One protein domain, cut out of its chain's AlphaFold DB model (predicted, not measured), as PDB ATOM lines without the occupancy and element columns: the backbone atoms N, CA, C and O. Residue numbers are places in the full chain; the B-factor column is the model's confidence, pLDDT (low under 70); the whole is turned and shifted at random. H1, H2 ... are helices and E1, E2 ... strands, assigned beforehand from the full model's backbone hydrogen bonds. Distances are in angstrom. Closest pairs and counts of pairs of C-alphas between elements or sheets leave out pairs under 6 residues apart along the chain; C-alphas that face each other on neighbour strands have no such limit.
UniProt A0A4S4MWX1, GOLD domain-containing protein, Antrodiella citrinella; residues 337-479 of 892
ATOM      1  N   VAL A 337     120.373 108.093 190.669       97.50
ATOM      2  CA  VAL A 337     121.648 108.761 190.364       97.50
ATOM      3  C   VAL A 337     122.250 108.093 189.115       97.50
ATOM      4  O   VAL A 337     122.153 106.872 188.978       97.50
ATOM      5  N   PRO A 338     122.871 108.830 188.172       97.25
ATOM      6  CA  PRO A 338     123.204 108.304 186.842       97.25
ATOM      7  C   PRO A 338     124.505 107.490 186.816       97.25
ATOM      8  O   PRO A 338     125.024 107.173 185.750       97.25
ATOM      9  N   THR A 339     125.079 107.200 187.981       97.88
ATOM     10  CA  THR A 339     126.356 106.497 188.137       97.88
ATOM     11  C   THR A 339     126.136 105.190 188.900       97.88
ATOM     12  O   THR A 339     126.562 105.098 190.052       97.88
ATOM     13  N   PRO A 340     125.447 104.193 188.306       98.25
ATOM     14  CA  PRO A 340     125.335 102.869 188.912       98.25
ATOM     15  C   PRO A 340     126.728 102.312 189.222       98.25
ATOM     16  O   PRO A 340     127.694 102.609 188.511       98.25
ATOM     17  N   LEU A 341     126.840 101.524 190.288       98.75
ATOM     18  CA  LEU A 341     128.119 100.980 190.746       98.75
ATOM     19  C   LEU A 341     128.234  99.491 190.441       98.75
ATOM     20  O   LEU A 341     127.244  98.769 190.428       98.75
ATOM     21  N   VAL A 342     129.466  99.028 190.260       98.69
ATOM     22  CA  VAL A 342     129.825  97.623 190.049       98.69
ATOM     23  C   VAL A 342     131.054  97.260 190.880       98.69
ATOM     24  O   VAL A 342     131.882  98.118 191.195       98.69
ATOM     25  N   LEU A 343     131.195  95.979 191.221       98.31
ATOM     26  CA  LEU A 343     132.375  95.453 191.906       98.31
ATOM     27  C   LEU A 343     133.313  94.791 190.894       98.31
ATOM     28  O   LEU A 343     132.965  93.764 190.314       98.31
ATOM     29  N   LEU A 344     134.505  95.359 190.702       98.12
ATOM     30  CA  LEU A 344     135.482  94.860 189.732       98.12
ATOM     31  C   LEU A 344     136.701  94.259 190.420       98.12
ATOM     32  O   LEU A 344     137.224  94.801 191.395       98.12
ATOM     33  N   THR A 345     137.189  93.160 189.859       97.38
ATOM     34  CA  THR A 345     138.404  92.464 190.275       97.38
ATOM     35  C   THR A 345     139.515  92.764 189.278       97.38
ATOM     36  O   THR A 345     139.336  92.606 188.073       97.38
ATOM     37  N   ASN A 346     140.671  93.212 189.761       93.69
ATOM     38  CA  ASN A 346     141.829  93.454 188.902       93.69
ATOM     39  C   ASN A 346     142.677  92.182 188.704       93.69
ATOM     40  O   ASN A 346     142.445  91.149 189.330       93.69
ATOM     41  N   THR A 347     143.723  92.270 187.880       92.31
ATOM     42  CA  THR A 347     144.635  91.148 187.580       92.31
ATOM     43  C   THR A 347     145.398  90.607 188.795       92.31
ATOM     44  O   THR A 347     145.850  89.468 188.763       92.31
ATOM     45  N   SER A 348     145.525  91.388 189.875       93.31
ATOM     46  CA  SER A 348     146.108  90.941 191.151       93.31
ATOM     47  C   SER A 348     145.098  90.270 192.094       93.31
ATOM     48  O   SER A 348     145.464  89.869 193.195       93.31
ATOM     49  N   GLY A 349     143.821  90.174 191.705       92.81
ATOM     50  CA  GLY A 349     142.747  89.633 192.545       92.81
ATOM     51  C   GLY A 349     142.220  90.611 193.605       92.81
ATOM     52  O   GLY A 349     141.536  90.199 194.549       92.81
ATOM     53  N   ALA A 350     142.545  91.903 193.504       95.12
ATOM     54  CA  ALA A 350     141.996  92.938 194.376       95.12
ATOM     55  C   ALA A 350     140.650  93.429 193.831       95.12
ATOM     56  O   ALA A 350     140.534  93.727 192.640       95.12
ATOM     57  N   GLN A 351     139.658  93.534 194.715       97.19
ATOM     58  CA  GLN A 351     138.312  93.986 194.386       97.19
ATOM     59  C   GLN A 351     138.117  95.443 194.782       97.19
ATOM     60  O   GLN A 351     138.532  95.849 195.865       97.19
ATOM     61  N   ASN A 352     137.511  96.230 193.899       97.50
ATOM     62  CA  ASN A 352     137.227  97.640 194.138       97.50
ATOM     63  C   ASN A 352     135.853  97.993 193.571       97.50
ATOM     64  O   ASN A 352     135.426  97.418 192.568       97.50
ATOM     65  N   VAL A 353     135.180  98.959 194.192       98.62
ATOM     66  CA  VAL A 353     133.933  99.523 193.669       98.62
ATOM     67  C   VAL A 353     134.261 100.515 192.555       98.62
ATOM     68  O   VAL A 353     135.173 101.332 192.685       98.62
ATOM     69  N   HIS A 354     133.534 100.437 191.447       98.75
ATOM     70  CA  HIS A 354     133.666 101.328 190.297       98.75
ATOM     71  C   HIS A 354     132.297 101.850 189.874       98.75
ATOM     72  O   HIS A 354     131.288 101.176 190.059       98.75
ATOM     73  N   ILE A 355     132.266 103.025 189.250       98.81
ATOM     74  CA  ILE A 355     131.127 103.421 188.418       98.81
ATOM     75  C   ILE A 355     131.082 102.469 187.220       98.81
ATOM     76  O   ILE A 355     132.123 102.211 186.613       98.81
ATOM     77  N   ALA A 356     129.904 101.947 186.877       98.50
ATOM     78  CA  ALA A 356     129.740 100.990 185.786       98.50
ATOM     79  C   ALA A 356     130.356 101.529 184.475       98.50
ATOM     80  O   ALA A 356     130.176 102.712 184.159       98.50
ATOM     81  N   PRO A 357     131.101 100.715 183.702       97.94
ATOM     82  CA  PRO A 357     131.676 101.148 182.423       97.94
ATOM     83  C   PRO A 357     130.639 101.744 181.455       97.94
ATOM     84  O   PRO A 357     130.899 102.725 180.761       97.94
ATOM     85  N   GLU A 358     129.434 101.193 181.462       97.69
ATOM     86  CA  GLU A 358     128.297 101.573 180.632       97.69
ATOM     87  C   GLU A 358     127.401 102.661 181.251       97.69
ATOM     88  O   GLU A 358     126.425 103.063 180.618       97.69
ATOM     89  N   ALA A 359     127.736 103.177 182.444       97.69
ATOM     90  CA  ALA A 359     126.897 104.098 183.222       97.69
ATOM     91  C   ALA A 359     126.357 105.275 182.398       97.69
ATOM     92  O   ALA A 359     125.152 105.513 182.369       97.69
ATOM     93  N   PHE A 360     127.229 105.991 181.680       97.06
ATOM     94  CA  PHE A 360     126.803 107.122 180.855       97.06
ATOM     95  C   PHE A 360     125.903 106.718 179.683       97.06
ATOM     96  O   PHE A 360     124.987 107.465 179.349       97.06
ATOM     97  N   THR A 361     126.137 105.557 179.065       96.56
ATOM     98  CA  THR A 361     125.299 105.053 177.967       96.56
ATOM     99  C   THR A 361     123.889 104.759 178.468       96.56
ATOM    100  O   THR A 361     122.926 105.214 177.854       96.56
ATOM    101  N   VAL A 362     123.774 104.074 179.612       96.25
ATOM    102  CA  VAL A 362     122.487 103.798 180.271       96.25
ATOM    103  C   VAL A 362     121.803 105.107 180.659       96.25
ATOM    104  O   VAL A 362     120.671 105.357 180.255       96.25
ATOM    105  N   ALA A 363     122.506 105.990 181.372       95.44
ATOM    106  CA  ALA A 363     121.933 107.240 181.858       95.44
ATOM    107  C   ALA A 363     121.491 108.180 180.727       95.44
ATOM    108  O   ALA A 363     120.463 108.841 180.848       95.44
ATOM    109  N   SER A 364     122.240 108.237 179.623       95.00
ATOM    110  CA  SER A 364     121.890 109.086 178.477       95.00
ATOM    111  C   SER A 364     120.678 108.568 177.709       95.00
ATOM    112  O   SER A 364     119.971 109.370 177.108       95.00
ATOM    113  N   ALA A 365     120.447 107.252 177.710       94.12
ATOM    114  CA  ALA A 365     119.277 106.649 177.083       94.12
ATOM    115  C   ALA A 365     118.034 106.779 177.976       94.12
ATOM    116  O   ALA A 365     116.995 107.250 177.522       94.12
ATOM    117  N   GLU A 366     118.159 106.411 179.252       92.69
ATOM    118  CA  GLU A 366     117.034 106.327 180.189       92.69
ATOM    119  C   GLU A 366     116.609 107.696 180.746       92.69
ATOM    120  O   GLU A 366     115.425 107.953 180.970       92.69
ATOM    121  N   PHE A 367     117.571 108.595 180.975       93.62
ATOM    122  CA  PHE A 367     117.359 109.862 181.681       93.62
ATOM    123  C   PHE A 367     117.733 111.082 180.827       93.62
ATOM    124  O   PHE A 367     118.214 112.089 181.349       93.62
ATOM    125  N   ALA A 368     117.538 110.999 179.507       93.19
ATOM    126  CA  ALA A 368     117.930 112.044 178.555       93.19
ATOM    127  C   ALA A 368     117.401 113.445 178.922       93.19
ATOM    128  O   ALA A 368     118.089 114.447 178.721       93.19
ATOM    129  N   ASP A 369     116.193 113.516 179.481       93.38
ATOM    130  CA  ASP A 369     115.523 114.753 179.879       93.38
ATOM    131  C   ASP A 369     116.042 115.357 181.193       93.38
ATOM    132  O   ASP A 369     115.915 116.563 181.387       93.38
ATOM    133  N   GLU A 370     116.699 114.564 182.044       94.44
ATOM    134  CA  GLU A 370     117.278 115.022 183.317       94.44
ATOM    135  C   GLU A 370     118.819 115.075 183.287       94.44
ATOM    136  O   GLU A 370     119.459 115.592 184.206       94.44
ATOM    137  N   LEU A 371     119.443 114.605 182.199       95.81
ATOM    138  CA  LEU A 371     120.897 114.476 182.059       95.81
ATOM    139  C   LEU A 371     121.656 115.786 182.325       95.81
ATOM    140  O   LEU A 371     122.735 115.777 182.925       95.81
ATOM    141  N   SER A 372     121.082 116.918 181.904       96.69
ATOM    142  CA  SER A 372     121.666 118.252 182.099       96.69
ATOM    143  C   SER A 372     121.926 118.575 183.574       96.69
ATOM    144  O   SER A 372     122.981 119.122 183.894       96.69
ATOM    145  N   VAL A 373     121.047 118.139 184.482       97.19
ATOM    146  CA  VAL A 373     121.169 118.375 185.927       97.19
ATOM    147  C   VAL A 373     122.439 117.748 186.481       97.19
ATOM    148  O   VAL A 373     123.197 118.403 187.198       97.19
ATOM    149  N   TRP A 374     122.710 116.491 186.133       97.81
ATOM    150  CA  TRP A 374     123.911 115.809 186.612       97.81
ATOM    151  C   TRP A 374     125.171 116.296 185.910       97.81
ATOM    152  O   TRP A 374     126.220 116.376 186.542       97.81
ATOM    153  N   GLN A 375     125.081 116.670 184.634       97.69
ATOM    154  CA  GLN A 375     126.200 117.299 183.936       97.69
ATOM    155  C   GLN A 375     126.603 118.639 184.561       97.69
ATOM    156  O   GLN A 375     127.799 118.922 184.678       97.69
ATOM    157  N   ASP A 376     125.623 119.449 184.963       97.31
ATOM    158  CA  ASP A 376     125.849 120.762 185.562       97.31
ATOM    159  C   ASP A 376     126.275 120.695 187.031       97.31
ATOM    160  O   ASP A 376     126.951 121.615 187.498       97.31
ATOM    161  N   ALA A 377     125.935 119.608 187.732       97.50
ATOM    162  CA  ALA A 377     126.362 119.347 189.106       97.50
ATOM    163  C   ALA A 377     127.868 119.050 189.231       97.50
ATOM    164  O   ALA A 377     128.440 119.186 190.315       97.50
ATOM    165  N   LEU A 378     128.536 118.656 188.140       98.00
ATOM    166  CA  LEU A 378     129.964 118.349 188.173       98.00
ATOM    167  C   LEU A 378     130.820 119.613 188.368       98.00
ATOM    168  O   LEU A 378     130.582 120.638 187.722       98.00
ATOM    169  N   PRO A 379     131.863 119.555 189.216       96.19
ATOM    170  CA  PRO A 379     132.651 120.728 189.562       96.19
ATOM    171  C   PRO A 379     133.659 121.105 188.469       96.19
ATOM    172  O   PRO A 379     134.208 120.259 187.761       96.19
ATOM    173  N   GLY A 380     133.975 122.400 188.388       95.12
ATOM    174  CA  GLY A 380     135.126 122.920 187.646       95.12
ATOM    175  C   GLY A 380     135.235 122.408 186.205       95.12
ATOM    176  O   GLY A 380     134.345 122.608 185.384       95.12
ATOM    177  N   ASN A 381     136.356 121.756 185.890       92.56
ATOM    178  CA  ASN A 381     136.665 121.242 184.553       92.56
ATOM    179  C   ASN A 381     135.911 119.952 184.176       92.56
ATOM    180  O   ASN A 381     136.030 119.519 183.021       92.56
ATOM    181  N   LEU A 382     135.186 119.343 185.122       95.56
ATOM    182  CA  LEU A 382     134.328 118.175 184.907       95.56
ATOM    183  C   LEU A 382     132.893 118.558 184.539       95.56
ATOM    184  O   LEU A 382     132.144 117.692 184.095       95.56
ATOM    185  N   LYS A 383     132.511 119.836 184.666       97.19
ATOM    186  CA  LYS A 383     131.190 120.312 184.245       97.19
ATOM    187  C   LYS A 383     130.902 119.912 182.794       97.19
ATOM    188  O   LYS A 383     131.736 120.134 181.914       97.19
ATOM    189  N   GLY A 384     129.747 119.291 182.550       96.81
ATOM    190  CA  GLY A 384     129.375 118.787 181.222       96.81
ATOM    191  C   GLY A 384     130.037 117.467 180.807       96.81
ATOM    192  O   GLY A 384     129.855 117.043 179.671       96.81
ATOM    193  N   LYS A 385     130.824 116.816 181.677       96.69
ATOM    194  CA  LYS A 385     131.626 115.625 181.333       96.69
ATOM    195  C   LYS A 385     131.243 114.396 182.151       96.69
ATOM    196  O   LYS A 385     132.120 113.659 182.604       96.69
ATOM    197  N   LEU A 386     129.944 114.146 182.316       97.44
ATOM    198  CA  LEU A 386     129.446 112.969 183.040       97.44
ATOM    199  C   LEU A 386     129.959 111.654 182.432       97.44
ATOM    200  O   LEU A 386     130.321 110.735 183.161       97.44
ATOM    201  N   SER A 387     130.122 111.607 181.108       97.19
ATOM    202  CA  SER A 387     130.730 110.476 180.395       97.19
ATOM    203  C   SER A 387     132.149 110.131 180.849       97.19
ATOM    204  O   SER A 387     132.560 108.979 180.755       97.19
ATOM    205  N   SER A 388     132.899 111.096 181.392       96.56
ATOM    206  CA  SER A 388     134.264 110.865 181.877       96.56
ATOM    207  C   SER A 388     134.337 110.084 183.195       96.56
ATOM    208  O   SER A 388     135.434 109.717 183.617       96.56
ATOM    209  N   LEU A 389     133.192 109.850 183.848       97.94
ATOM    210  CA  LEU A 389     133.103 109.118 185.110       97.94
ATOM    211  C   LEU A 389     132.923 107.607 184.917       97.94
ATOM    212  O   LEU A 389     133.214 106.849 185.838       97.94
ATOM    213  N   SER A 390     132.453 107.163 183.747       97.94
ATOM    214  CA  SER A 390     132.252 105.742 183.443       97.94
ATOM    215  C   SER A 390     133.526 104.926 183.687       97.94
ATOM    216  O   SER A 390     134.602 105.257 183.180       97.94
ATOM    217  N   GLY A 391     133.410 103.850 184.467       98.12
ATOM    218  CA  GLY A 391     134.527 102.981 184.842       98.12
ATOM    219  C   GLY A 391     135.442 103.525 185.948       98.12
ATOM    220  O   GLY A 391     136.340 102.803 186.381       98.12
ATOM    221  N   ALA A 392     135.244 104.762 186.425       98.44
ATOM    222  CA  ALA A 392     136.081 105.345 187.471       98.44
ATOM    223  C   ALA A 392     136.021 104.519 188.763       98.44
ATOM    224  O   ALA A 392     134.950 104.082 189.188       98.44
ATOM    225  N   LYS A 393     137.175 104.343 189.411       98.44
ATOM    226  CA  LYS A 393     137.270 103.685 190.716       98.44
ATOM    227  C   LYS A 393     136.682 104.601 191.785       98.44
ATOM    228  O   LYS A 393     137.085 105.759 191.878       98.44
ATOM    229  N   VAL A 394     135.783 104.083 192.613       98.69
ATOM    230  CA  VAL A 394     135.232 104.792 193.770       98.69
ATOM    231  C   VAL A 394     136.123 104.513 194.973       98.69
ATOM    232  O   VAL A 394     136.345 103.363 195.344       98.69
ATOM    233  N   LEU A 395     136.672 105.577 195.553       98.50
ATOM    234  CA  LEU A 395     137.536 105.526 196.729       98.50
ATOM    235  C   LEU A 395     136.750 105.756 198.014       98.50
ATOM    236  O   LEU A 395     137.091 105.150 199.021       98.50
ATOM    237  N   LYS A 396     135.727 106.621 197.978       98.69
ATOM    238  CA  LYS A 396     134.822 106.864 199.107       98.69
ATOM    239  C   LYS A 396     133.411 107.199 198.655       98.69
ATOM    240  O   LYS A 396     133.233 107.850 197.623       98.69
ATOM    241  N   ILE A 397     132.438 106.836 199.486       98.69
ATOM    242  CA  ILE A 397     131.029 107.227 199.363       98.69
ATOM    243  C   ILE A 397     130.666 108.023 200.616       98.69
ATOM    244  O   ILE A 397     130.795 107.529 201.731       98.69
ATOM    245  N   ASN A 398     130.264 109.283 200.444       98.00
ATOM    246  CA  ASN A 398     129.956 110.217 201.533       98.00
ATOM    247  C   ASN A 398     131.066 110.316 202.603       98.00
ATOM    248  O   ASN A 398     130.792 110.516 203.782       98.00
ATOM    249  N   GLY A 399     132.330 110.192 202.183       97.56
ATOM    250  CA  GLY A 399     133.502 110.284 203.061       97.56
ATOM    251  C   GLY A 399     133.905 108.985 203.774       97.56
ATOM    252  O   GLY A 399     134.932 109.001 204.450       97.56
ATOM    253  N   ALA A 400     133.165 107.888 203.593       98.00
ATOM    254  CA  ALA A 400     133.442 106.567 204.169       98.00
ATOM    255  C   ALA A 400     133.944 105.561 203.114       98.00
ATOM    256  O   ALA A 400     133.888 105.852 201.911       98.00
ATOM    257  N   ASP A 401     134.441 104.396 203.549       98.19
ATOM    258  CA  ASP A 401     134.837 103.330 202.621       98.19
ATOM    259  C   ASP A 401     133.607 102.861 201.818       98.19
ATOM    260  O   ASP A 401     132.501 102.801 202.364       98.19
ATOM    261  N   PRO A 402     133.731 102.543 200.515       98.38
ATOM    262  CA  PRO A 402     132.589 102.095 199.728       98.38
ATOM    263  C   PRO A 402     131.880 100.869 200.317       98.38
ATOM    264  O   PRO A 402     130.662 100.767 200.171       98.38
ATOM    265  N   PHE A 403     132.601  99.961 200.986       97.62
ATOM    266  CA  PHE A 403     131.987  98.787 201.603       97.62
ATOM    267  C   PHE A 403     131.168  99.111 202.853       97.62
ATOM    268  O   PHE A 403     130.196  98.405 203.096       97.62
ATOM    269  N   ASP A 404     131.435 100.219 203.550       97.88
ATOM    270  CA  ASP A 404     130.564 100.671 204.646       97.88
ATOM    271  C   ASP A 404     129.143 100.946 204.121       97.88
ATOM    272  O   ASP A 404     128.145 100.586 204.747       97.88
ATOM    273  N   ALA A 405     129.033 101.539 202.924       97.44
ATOM    274  CA  ALA A 405     127.748 101.791 202.272       97.44
ATOM    275  C   ALA A 405     127.099 100.508 201.723       97.44
ATOM    276  O   ALA A 405     125.877 100.356 201.808       97.44
ATOM    277  N   VAL A 406     127.901  99.587 201.173       98.19
ATOM    278  CA  VAL A 406     127.428  98.273 200.699       98.19
ATOM    279  C   VAL A 406     126.821  97.480 201.860       98.19
ATOM    280  O   VAL A 406     125.707  96.970 201.733       98.19
ATOM    281  N   ASP A 407     127.515  97.430 202.996       96.75
ATOM    282  CA  ASP A 407     127.104  96.669 204.175       96.75
ATOM    283  C   ASP A 407     125.900  97.322 204.860       96.75
ATOM    284  O   ASP A 407     124.919  96.640 205.159       96.75
ATOM    285  N   ALA A 408     125.892  98.653 204.999       95.88
ATOM    286  CA  ALA A 408     124.731  99.380 205.512       95.88
ATOM    287  C   ALA A 408     123.472  99.146 204.658       95.88
ATOM    288  O   ALA A 408     122.381  98.966 205.202       95.88
ATOM    289  N   ASN A 409     123.606  99.100 203.327       95.81
ATOM    290  CA  ASN A 409     122.501  98.738 202.442       95.81
ATOM    291  C   ASN A 409     122.077  97.272 202.630       95.81
ATOM    292  O   ASN A 409     120.878  96.983 202.684       95.81
ATOM    293  N   ALA A 410     123.031  96.345 202.747       94.75
ATOM    294  CA  ALA A 410     122.746  94.924 202.933       94.75
ATOM    295  C   ALA A 410     121.952  94.639 204.223       94.75
ATOM    296  O   ALA A 410     121.162  93.698 204.248       94.75
ATOM    297  N   LEU A 411     122.099  95.471 205.259       91.56
ATOM    298  CA  LEU A 411     121.336  95.368 206.512       91.56
ATOM    299  C   LEU A 411     119.863  95.796 206.393       91.56
ATOM    300  O   LEU A 411     119.051  95.403 207.224       91.56
ATOM    301  N   ILE A 412     119.503  96.600 205.385       92.19
ATOM    302  CA  ILE A 412     118.136  97.144 205.233       92.19
ATOM    303  C   ILE A 412     117.425  96.703 203.951       92.19
ATOM    304  O   ILE A 412     116.247  97.011 203.771       92.19
ATOM    305  N   THR A 413     118.131  96.021 203.046       91.62
ATOM    306  CA  THR A 413     117.579  95.567 201.761       91.62
ATOM    307  C   THR A 413     116.489  94.516 201.970       91.62
ATOM    308  O   THR A 413     115.435  94.612 201.346       91.62
ATOM    309  N   GLY A 414     116.721  93.568 202.885       92.00
ATOM    310  CA  GLY A 414     115.861  92.404 203.087       92.00
ATOM    311  C   GLY A 414     115.900  91.429 201.912       92.00
ATOM    312  O   GLY A 414     116.912  91.330 201.213       92.00
ATOM    313  N   SER A 415     114.792  90.713 201.718       91.75
ATOM    314  CA  SER A 415     114.473  89.801 200.607       91.75
ATOM    315  C   SER A 415     115.343  88.553 200.419       91.75
ATOM    316  O   SER A 415     114.851  87.549 199.911       91.75
ATOM    317  N   PHE A 416     116.617  88.584 200.800       91.69
ATOM    318  CA  PHE A 416     117.545  87.477 200.588       91.69
ATOM    319  C   PHE A 416     118.260  87.101 201.876       91.69
ATOM    320  O   PHE A 416     118.896  87.955 202.494       91.69
ATOM    321  N   GLN A 417     118.237  85.822 202.246       86.12
ATOM    322  CA  GLN A 417     118.810  85.338 203.508       86.12
ATOM    323  C   GLN A 417     120.331  85.518 203.556       86.12
ATOM    324  O   GLN A 417     120.884  85.940 204.571       86.12
ATOM    325  N   GLY A 418     121.010  85.243 202.439       87.00
ATOM    326  CA  GLY A 418     122.461  85.360 202.334       87.00
ATOM    327  C   GLY A 418     122.937  86.813 202.329       87.00
ATOM    328  O   GLY A 418     122.616  87.572 201.413       87.00
ATOM    329  N   PHE A 419     123.794  87.171 203.290       91.00
ATOM    330  CA  PHE A 419     124.408  88.501 203.373       91.00
ATOM    331  C   PHE A 419     125.093  88.928 202.062       91.00
ATOM    332  O   PHE A 419     124.846  90.026 201.567       91.00
ATOM    333  N   GLY A 420     125.870  88.034 201.434       92.75
ATOM    334  CA  GLY A 420     126.526  88.302 200.146       92.75
ATOM    335  C   GLY A 420     125.546  88.633 199.013       92.75
ATOM    336  O   GLY A 420     125.801  89.537 198.223       92.75
ATOM    337  N   THR A 421     124.376  87.991 198.973       93.88
ATOM    338  CA  THR A 421     123.320  88.311 197.997       93.88
ATOM    339  C   THR A 421     122.747  89.714 198.229       93.88
ATOM    340  O   THR A 421     122.514  90.467 197.274       93.88
ATOM    341  N   ARG A 422     122.568  90.117 199.494       94.88
ATOM    342  CA  ARG A 422     122.133  91.482 199.841       94.88
ATOM    343  C   ARG A 422     123.203  92.525 199.503       94.88
ATOM    344  O   ARG A 422     122.860  93.581 198.977       94.88
ATOM    345  N   GLN A 423     124.491  92.217 199.682       96.25
ATOM    346  CA  GLN A 423     125.581  93.069 199.183       96.25
ATOM    347  C   GLN A 423     125.534  93.195 197.655       96.25
ATOM    348  O   GLN A 423     125.635  94.299 197.122       96.25
ATOM    349  N   ASN A 424     125.300  92.089 196.940       96.06
ATOM    350  CA  ASN A 424     125.179  92.103 195.481       96.06
ATOM    351  C   ASN A 424     124.026  92.995 195.011       96.06
ATOM    352  O   ASN A 424     124.118  93.547 193.919       96.06
ATOM    353  N   SER A 425     122.975  93.179 195.823       95.31
ATOM    354  CA  SER A 425     121.838  94.083 195.551       95.31
ATOM    355  C   SER A 425     122.236  95.553 195.409       95.31
ATOM    356  O   SER A 425     121.578  96.309 194.698       95.31
ATOM    357  N   PHE A 426     123.361  95.954 196.003       97.56
ATOM    358  CA  PHE A 426     123.896  97.309 195.886       97.56
ATOM    359  C   PHE A 426     124.369  97.656 194.469       97.56
ATOM    360  O   PHE A 426     124.254  98.806 194.039       97.56
ATOM    361  N   PHE A 427     124.891  96.660 193.752       98.19
ATOM    362  CA  PHE A 427     125.523  96.832 192.451       98.19
ATOM    363  C   PHE A 427     124.534  96.649 191.297       98.19
ATOM    364  O   PHE A 427     123.544  95.912 191.394       98.19
ATOM    365  N   ALA A 428     124.834  97.321 190.191       97.56
ATOM    366  CA  ALA A 428     124.101  97.182 188.949       97.56
ATOM    367  C   ALA A 428     124.329  95.815 188.302       97.56
ATOM    368  O   ALA A 428     125.405  95.226 188.412       97.56
ATOM    369  N   THR A 429     123.292  95.332 187.629       96.00
ATOM    370  CA  THR A 429     123.238  94.026 186.963       96.00
ATOM    371  C   THR A 429     122.315  94.109 185.750       96.00
ATOM    372  O   THR A 429     121.638  95.116 185.543       96.00
ATOM    373  N   TYR A 430     122.248  93.048 184.958       95.06
ATOM    374  CA  TYR A 430     121.198  92.843 183.964       95.06
ATOM    375  C   TYR A 430     120.144  91.860 184.479       95.06
ATOM    376  O   TYR A 430     120.441  91.053 185.362       95.06
ATOM    377  N   ASN A 431     118.955  91.928 183.882       91.94
ATOM    378  CA  ASN A 431     117.876  90.946 183.990       91.94
ATOM    379  C   ASN A 431     117.337  90.638 182.578       91.94
ATOM    380  O   ASN A 431     117.667  91.329 181.612       91.94
ATOM    381  N   LEU A 432     116.488  89.618 182.453       92.94
ATOM    382  CA  LEU A 432     115.733  89.325 181.233       92.94
ATOM    383  C   LEU A 432     114.230  89.416 181.543       92.94
ATOM    384  O   LEU A 432     113.735  88.739 182.438       92.94
ATOM    385  N   GLY A 433     113.515  90.287 180.834       90.31
ATOM    386  CA  GLY A 433     112.062  90.442 180.912       90.31
ATOM    387  C   GLY A 433     111.356  89.898 179.667       90.31
ATOM    388  O   GLY A 433     111.990  89.364 178.759       90.31
ATOM    389  N   SER A 434     110.033  90.062 179.601       86.81
ATOM    390  CA  SER A 434     109.216  89.612 178.460       86.81
ATOM    391  C   SER A 434     109.507  90.376 177.160       86.81
ATOM    392  O   SER A 434     109.259  89.864 176.069       86.81
ATOM    393  N   THR A 435     110.062  91.586 177.256       87.81
ATOM    394  CA  THR A 435     110.432  92.452 176.122       87.81
ATOM    395  C   THR A 435     111.911  92.348 175.734       87.81
ATOM    396  O   THR A 435     112.315  92.922 174.721       87.81
ATOM    397  N   GLY A 436     112.717  91.594 176.489       91.56
ATOM    398  CA  GLY A 436     114.153  91.431 176.267       91.56
ATOM    399  C   GLY A 436     114.990  91.745 177.507       91.56
ATOM    400  O   GLY A 436     114.493  91.781 178.631       91.56
ATOM    401  N   PHE A 437     116.297  91.917 177.308       94.06
ATOM    402  CA  PHE A 437     117.218  92.242 178.395       94.06
ATOM    403  C   PHE A 437     116.951  93.648 178.936       94.06
ATOM    404  O   PHE A 437     116.778  94.590 178.162       94.06
ATOM    405  N   THR A 438     116.990  93.786 180.260       93.94
ATOM    406  CA  THR A 438     116.801  95.051 180.976       93.94
ATOM    407  C   THR A 438     117.973  95.321 181.913       93.94
ATOM    408  O   THR A 438     118.701  94.412 182.328       93.94
ATOM    409  N   TYR A 439     118.191  96.595 182.228       95.44
ATOM    410  CA  TYR A 439     119.242  97.036 183.138       95.44
ATOM    411  C   TYR A 439     118.690  97.261 184.549       95.44
ATOM    412  O   TYR A 439     117.651  97.887 184.742       95.44
ATOM    413  N   SER A 440     119.417  96.805 185.565       94.81
ATOM    414  CA  SER A 440     119.142  97.104 186.969       94.81
ATOM    415  C   SER A 440     120.233  98.022 187.505       94.81
ATOM    416  O   SER A 440     121.408  97.669 187.496       94.81
ATOM    417  N   MET A 441     119.846  99.193 188.012       95.88
ATOM    418  CA  MET A 441     120.777 100.215 188.516       95.88
ATOM    419  C   MET A 441     121.450  99.845 189.852       95.88
ATOM    420  O   MET A 441     122.396 100.521 190.265       95.88
ATOM    421  N   GLY A 442     120.966  98.795 190.529       95.69
ATOM    422  CA  GLY A 442     121.346  98.443 191.899       95.69
ATOM    423  C   GLY A 442     120.834  99.444 192.941       95.69
ATOM    424  O   GLY A 442     120.459 100.571 192.611       95.69
ATOM    425  N   ASN A 443     120.848  99.053 194.218       96.19
ATOM    426  CA  ASN A 443     120.308  99.881 195.305       96.19
ATOM    427  C   ASN A 443     121.081 101.194 195.506       96.19
ATOM    428  O   ASN A 443     120.560 102.127 196.106       96.19
ATOM    429  N   PHE A 444     122.318 101.305 195.008       97.81
ATOM    430  CA  PHE A 444     123.014 102.592 194.980       97.81
ATOM    431  C   PHE A 444     122.423 103.546 193.932       97.81
ATOM    432  O   PHE A 444     122.204 104.731 194.205       97.81
ATOM    433  N   GLY A 445     122.226 103.026 192.715       96.81
ATOM    434  CA  GLY A 445     121.786 103.785 191.549       96.81
ATOM    435  C   GLY A 445     120.294 104.112 191.568       96.81
ATOM    436  O   GLY A 445     119.881 105.080 190.928       96.81
ATOM    437  N   GLN A 446     119.505 103.328 192.308       95.25
ATOM    438  CA  GLN A 446     118.054 103.436 192.421       95.25
ATOM    439  C   GLN A 446     117.589 103.171 193.861       95.25
ATOM    440  O   GLN A 446     117.837 102.107 194.419       95.25
ATOM    441  N   LEU A 447     116.834 104.111 194.431       93.56
ATOM    442  CA  LEU A 447     116.200 103.995 195.744       93.56
ATOM    443  C   LEU A 447     114.677 103.903 195.589       93.56
ATOM    444  O   LEU A 447     114.077 104.684 194.842       93.56
ATOM    445  N   SER A 448     114.054 102.990 196.338       89.38
ATOM    446  CA  SER A 448     112.591 102.831 196.392       89.38
ATOM    447  C   SER A 448     111.888 103.936 197.180       89.38
ATOM    448  O   SER A 448     110.712 104.199 196.958       89.38
ATOM    449  N   LEU A 449     112.618 104.602 198.079       92.19
ATOM    450  CA  LEU A 449     112.138 105.710 198.894       92.19
ATOM    451  C   LEU A 449     113.080 106.915 198.753       92.19
ATOM    452  O   LEU A 449     114.295 106.739 198.616       92.19
ATOM    453  N   PRO A 450     112.563 108.152 198.831       93.62
ATOM    454  CA  PRO A 450     113.339 109.372 198.613       93.62
ATOM    455  C   PRO A 450     114.187 109.749 199.842       93.62
ATOM    456  O   PRO A 450     114.113 110.874 200.317       93.62
ATOM    457  N   LEU A 451     114.977 108.831 200.406       92.88
ATOM    458  CA  LEU A 451     115.651 109.026 201.705       92.88
ATOM    459  C   LEU A 451     116.967 109.820 201.637       92.88
ATOM    460  O   LEU A 451     117.487 110.220 202.675       92.88
ATOM    461  N   ALA A 452     117.491 110.077 200.439       95.69
ATOM    462  CA  ALA A 452     118.723 110.831 200.228       95.69
ATOM    463  C   ALA A 452     118.543 111.878 199.121       95.69
ATOM    464  O   ALA A 452     117.904 111.606 198.108       95.69
ATOM    465  N   ASP A 453     119.127 113.066 199.304       98.00
ATOM    466  CA  ASP A 453     119.055 114.164 198.323       98.00
ATOM    467  C   ASP A 453     120.236 114.190 197.353       98.00
ATOM    468  O   ASP A 453     120.122 114.673 196.229       98.00
ATOM    469  N   SER A 454     121.390 113.691 197.784       98.06
ATOM    470  CA  SER A 454     122.614 113.673 196.988       98.06
ATOM    471  C   SER A 454     123.588 112.633 197.515       98.06
ATOM    472  O   SER A 454     123.496 112.226 198.673       98.06
ATOM    473  N   VAL A 455     124.571 112.286 196.694       98.50
ATOM    474  CA  VAL A 455     125.721 111.470 197.083       98.50
ATOM    475  C   VAL A 455     127.013 112.182 196.708       98.50
ATOM    476  O   VAL A 455     127.111 112.786 195.640       98.50
ATOM    477  N   THR A 456     128.008 112.114 197.589       98.69
ATOM    478  CA  THR A 456     129.367 112.588 197.310       98.69
ATOM    479  C   THR A 456     130.292 111.400 197.096       98.69
ATOM    480  O   THR A 456     130.358 110.510 197.940       98.69
ATOM    481  N   LEU A 457     131.019 111.391 195.981       98.81
ATOM    482  CA  LEU A 457     131.976 110.347 195.627       98.81
ATOM    483  C   LEU A 457     133.380 110.946 195.524       98.81
ATOM    484  O   LEU A 457     133.586 111.934 194.816       98.81
ATOM    485  N   GLU A 458     134.353 110.326 196.192       98.62
ATOM    486  CA  GLU A 458     135.770 110.506 195.856       98.62
ATOM    487  C   GLU A 458     136.137 109.421 194.849       98.62
ATOM    488  O   GLU A 458     136.038 108.233 195.157       98.62
ATOM    489  N   ILE A 459     136.530 109.814 193.639       98.44
ATOM    490  CA  ILE A 459     136.782 108.884 192.539       98.44
ATOM    491  C   ILE A 459     138.169 109.075 191.940       98.44
ATOM    492  O   ILE A 459     138.728 110.171 191.928       98.44
ATOM    493  N   GLN A 460     138.689 108.006 191.355       98.25
ATOM    494  CA  GLN A 460     139.835 108.036 190.461       98.25
ATOM    495  C   GLN A 460     139.363 107.641 189.059       98.25
ATOM    496  O   GLN A 460     139.025 106.484 188.803       98.25
ATOM    497  N   ARG A 461     139.321 108.616 188.142       96.56
ATOM    498  CA  ARG A 461     138.936 108.376 186.741       96.56
ATOM    499  C   ARG A 461     139.932 107.459 186.034       96.56
ATOM    500  O   ARG A 461     141.121 107.443 186.356       96.56
ATOM    501  N   ASN A 462     139.446 106.748 185.019       92.38
ATOM    502  CA  ASN A 462     140.276 105.882 184.187       92.38
ATOM    503  C   ASN A 462     141.468 106.649 183.608       92.38
ATOM    504  O   ASN A 462     141.318 107.761 183.100       92.38
ATOM    505  N   ASN A 463     142.652 106.039 183.688       88.50
ATOM    506  CA  ASN A 463     143.919 106.618 183.230       88.50
ATOM    507  C   ASN A 463     144.306 107.948 183.914       88.50
ATOM    508  O   ASN A 463     145.164 108.668 183.406       88.50
ATOM    509  N   SER A 464     143.704 108.276 185.064       93.00
ATOM    510  CA  SER A 464     144.079 109.426 185.888       93.00
ATOM    511  C   SER A 464     144.746 108.991 187.194       93.00
ATOM    512  O   SER A 464     144.381 107.987 187.804       93.00
ATOM    513  N   ILE A 465     145.703 109.791 187.659       92.75
ATOM    514  CA  ILE A 465     146.281 109.688 189.010       92.75
ATOM    515  C   ILE A 465     145.640 110.675 189.993       92.75
ATOM    516  O   ILE A 465     145.968 110.669 191.176       92.75
ATOM    517  N   THR A 466     144.766 111.558 189.504       94.62
ATOM    518  CA  THR A 466     144.070 112.539 190.338       94.62
ATOM    519  C   THR A 466     142.847 111.911 190.982       94.62
ATOM    520  O   THR A 466     142.119 111.153 190.339       94.62
ATOM    521  N   VAL A 467     142.612 112.275 192.240       97.38
ATOM    522  CA  VAL A 467     141.345 112.018 192.921       97.38
ATOM    523  C   VAL A 467     140.444 113.221 192.699       97.38
ATOM    524  O   VAL A 467     140.837 114.351 192.992       97.38
ATOM    525  N   ASP A 468     139.257 112.971 192.163       97.25
ATOM    526  CA  ASP A 468     138.221 113.972 191.951       97.25
ATOM    527  C   ASP A 468     137.101 113.745 192.976       97.25
ATOM    528  O   ASP A 468     136.647 112.617 193.170       97.25
ATOM    529  N   THR A 469     136.642 114.808 193.635       98.06
ATOM    530  CA  THR A 469     135.459 114.765 194.506       98.06
ATOM    531  C   THR A 469     134.274 115.335 193.745       98.06
ATOM    532  O   THR A 469     134.317 116.486 193.307       98.06
ATOM    533  N   ILE A 470     133.221 114.541 193.587       98.31
ATOM    534  CA  ILE A 470     131.993 114.934 192.893       98.31
ATOM    535  C   ILE A 470     130.796 114.772 193.821       98.31
ATOM    536  O   ILE A 470     130.748 113.833 194.609       98.31
ATOM    537  N   THR A 471     129.810 115.656 193.700       98.50
ATOM    538  CA  THR A 471     128.527 115.526 194.395       98.50
ATOM    539  C   THR A 471     127.427 115.505 193.352       98.50
ATOM    540  O   THR A 471     127.279 116.454 192.584       98.50
ATOM    541  N   LEU A 472     126.673 114.411 193.304       98.44
ATOM    542  CA  LEU A 472     125.576 114.229 192.363       98.44
ATOM    543  C   LEU A 472     124.247 114.275 193.121       98.44
ATOM    544  O   LEU A 472     124.098 113.560 194.116       98.44
ATOM    545  N   PRO A 473     123.278 115.097 192.686       98.19
ATOM    546  CA  PRO A 473     121.943 115.061 193.259       98.19
ATOM    547  C   PRO A 473     121.243 113.755 192.874       98.19
ATOM    548  O   PRO A 473     121.295 113.328 191.720       98.19
ATOM    549  N   TYR A 474     120.537 113.158 193.825       98.06
ATOM    550  CA  TYR A 474     119.518 112.167 193.514       98.06
ATOM    551  C   TYR A 474     118.298 112.879 192.920       98.06
ATOM    552  O   TYR A 474     117.948 113.973 193.368       98.06
ATOM    553  N   ARG A 475     117.634 112.274 191.930       97.25
ATOM    554  CA  ARG A 475     116.392 112.803 191.336       97.25
ATOM    555  C   ARG A 475     115.280 111.773 191.402       97.25
ATOM    556  O   ARG A 475     115.473 110.632 190.993       97.25
ATOM    557  N   SER A 476     114.121 112.178 191.913       95.56
ATOM    558  CA  SER A 476     112.950 111.310 192.009       95.56
ATOM    559  C   SER A 476     112.107 111.438 190.747       95.56
ATOM    560  O   SER A 476     111.625 112.528 190.434       95.56
ATOM    561  N   ARG A 477     111.940 110.324 190.034       93.19
ATOM    562  CA  ARG A 477     111.006 110.177 188.920       93.19
ATOM    563  C   ARG A 477     109.646 109.783 189.461       93.19
ATOM    564  O   ARG A 477     109.556 108.815 190.217       93.19
ATOM    565  N   ILE A 478     108.602 110.483 189.040       89.31
ATOM    566  CA  ILE A 478     107.222 110.074 189.305       89.31
ATOM    567  C   ILE A 478     106.894 108.925 188.348       89.31
ATOM    568  O   ILE A 478     106.928 109.099 187.131       89.31
ATOM    569  N   ALA A 479     106.662 107.734 188.899       71.50
ATOM    570  CA  ALA A 479     106.569 106.486 188.140       71.50
ATOM    571  C   ALA A 479     105.137 106.137 187.691       71.50
ATOM    572  O   ALA A 479     104.956 105.240 186.870       71.50
TER     573      ALA A 479
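What this domain is: This is residues 337 to 479 of the 892 residues of the protein "GOLD domain-containing protein" of Antrodiella citrinella (UniProt A0A4S4MWX1). Two small groups of strands make the core, the hairpin E1-E2 and the strongly twisted sheet E3-E6-E7, with E2 coming beside E3. The short helices H1, H2 and H3 gather at one side, H4 and H5 pack on each other about at right angles at another, H6 sits near the middle, and the tip of the hairpin E4-E5, residues 432 to 437, sticks out. The printed part has 143 residues, with six named helices and eight named strands in the order E1 E2 H1 H2 H3 E3 H4 H5 E4 E5 H6 E6 E7 E8; its class is mixed, helices and strands, and the three sheets are antiparallel. It is compact, with a radius of gyration of the C-alphas of 14.9 A and spans of 44 by 39 by 29 A.

Where its parts are: Find C-alpha 341 at (128.119, 100.980, 190.746), where E1 begins; it runs to residue 345, and E2 follows at residues 351 to 355. Next come H1, residues 359 to 366, H2, residues 371 to 377, and H3, residues 386 to 389. E3 holds residues 393 to 397. H4, residues 402 to 413, is the longest helix at 16.5 A, from C-alpha 402 at (132.589, 102.095, 199.728). Then read H5, residues 419 to 425, E4, 429 to 433, E5, 436 to 440, and H6, 442 to 445. E6, residues 454 to 460, is 19.3 A long and E7, residues 467 to 473, is 19.6 A. E8, residues 475 to 478, ends at C-alpha 478, (107.222, 110.074, 189.305).

How they stand to each other: Look first at the sheet, where E6 is the inner strand: N 457 and O 470 of the hairpin E6 and E7 are 2.8 A apart, and N 395 of E3 and O 458 of E6 are 2.8 A apart, both within hydrogen-bond range. The closest C-alphas of E2 and E3, those of His 354 and Lys 393, are 4.3 A apart. In the hairpin E1 and E2, N 342 and O 354 are within range at 2.8 A. H2 only grazes the sheet; its closest C-alpha to E7 is that of Ala 377, 6.1 A from Leu 472. H1 touches H3, closest at the C-alphas of Phe 360 and Ser 387, 5.2 A. H4 is on the sheet; its Pro 402 and Lys 396 of E3 have the closest C-alphas, 5.3 A apart. H4 touches H5 about perpendicular, at 81 degrees, closest at the C-alphas of Ala 410 and Arg 422, 4.7 A. H6 is close but not clearly touching H5, the C-alphas of Ser 425 and Gly 442 being 5.7 A apart. In the hairpin E4 and E5, N 431 and O 438 are within range at 2.9 A. E7 runs on into E8 at 29 degrees, and E8 pairs with no named strand. Each O i to N i+4 pair is within range in H1, H2 and H5, and 7 of 8 are in H4; H3 and H6 are too short for such a pair.

The domain as a whole: The two C-alphas farthest apart, those of Asn 381 and Gln 417, are 44.4 A apart. The printed part has no cut and no long link. Its mean pLDDT is 95.5, and no printed residue is under 70.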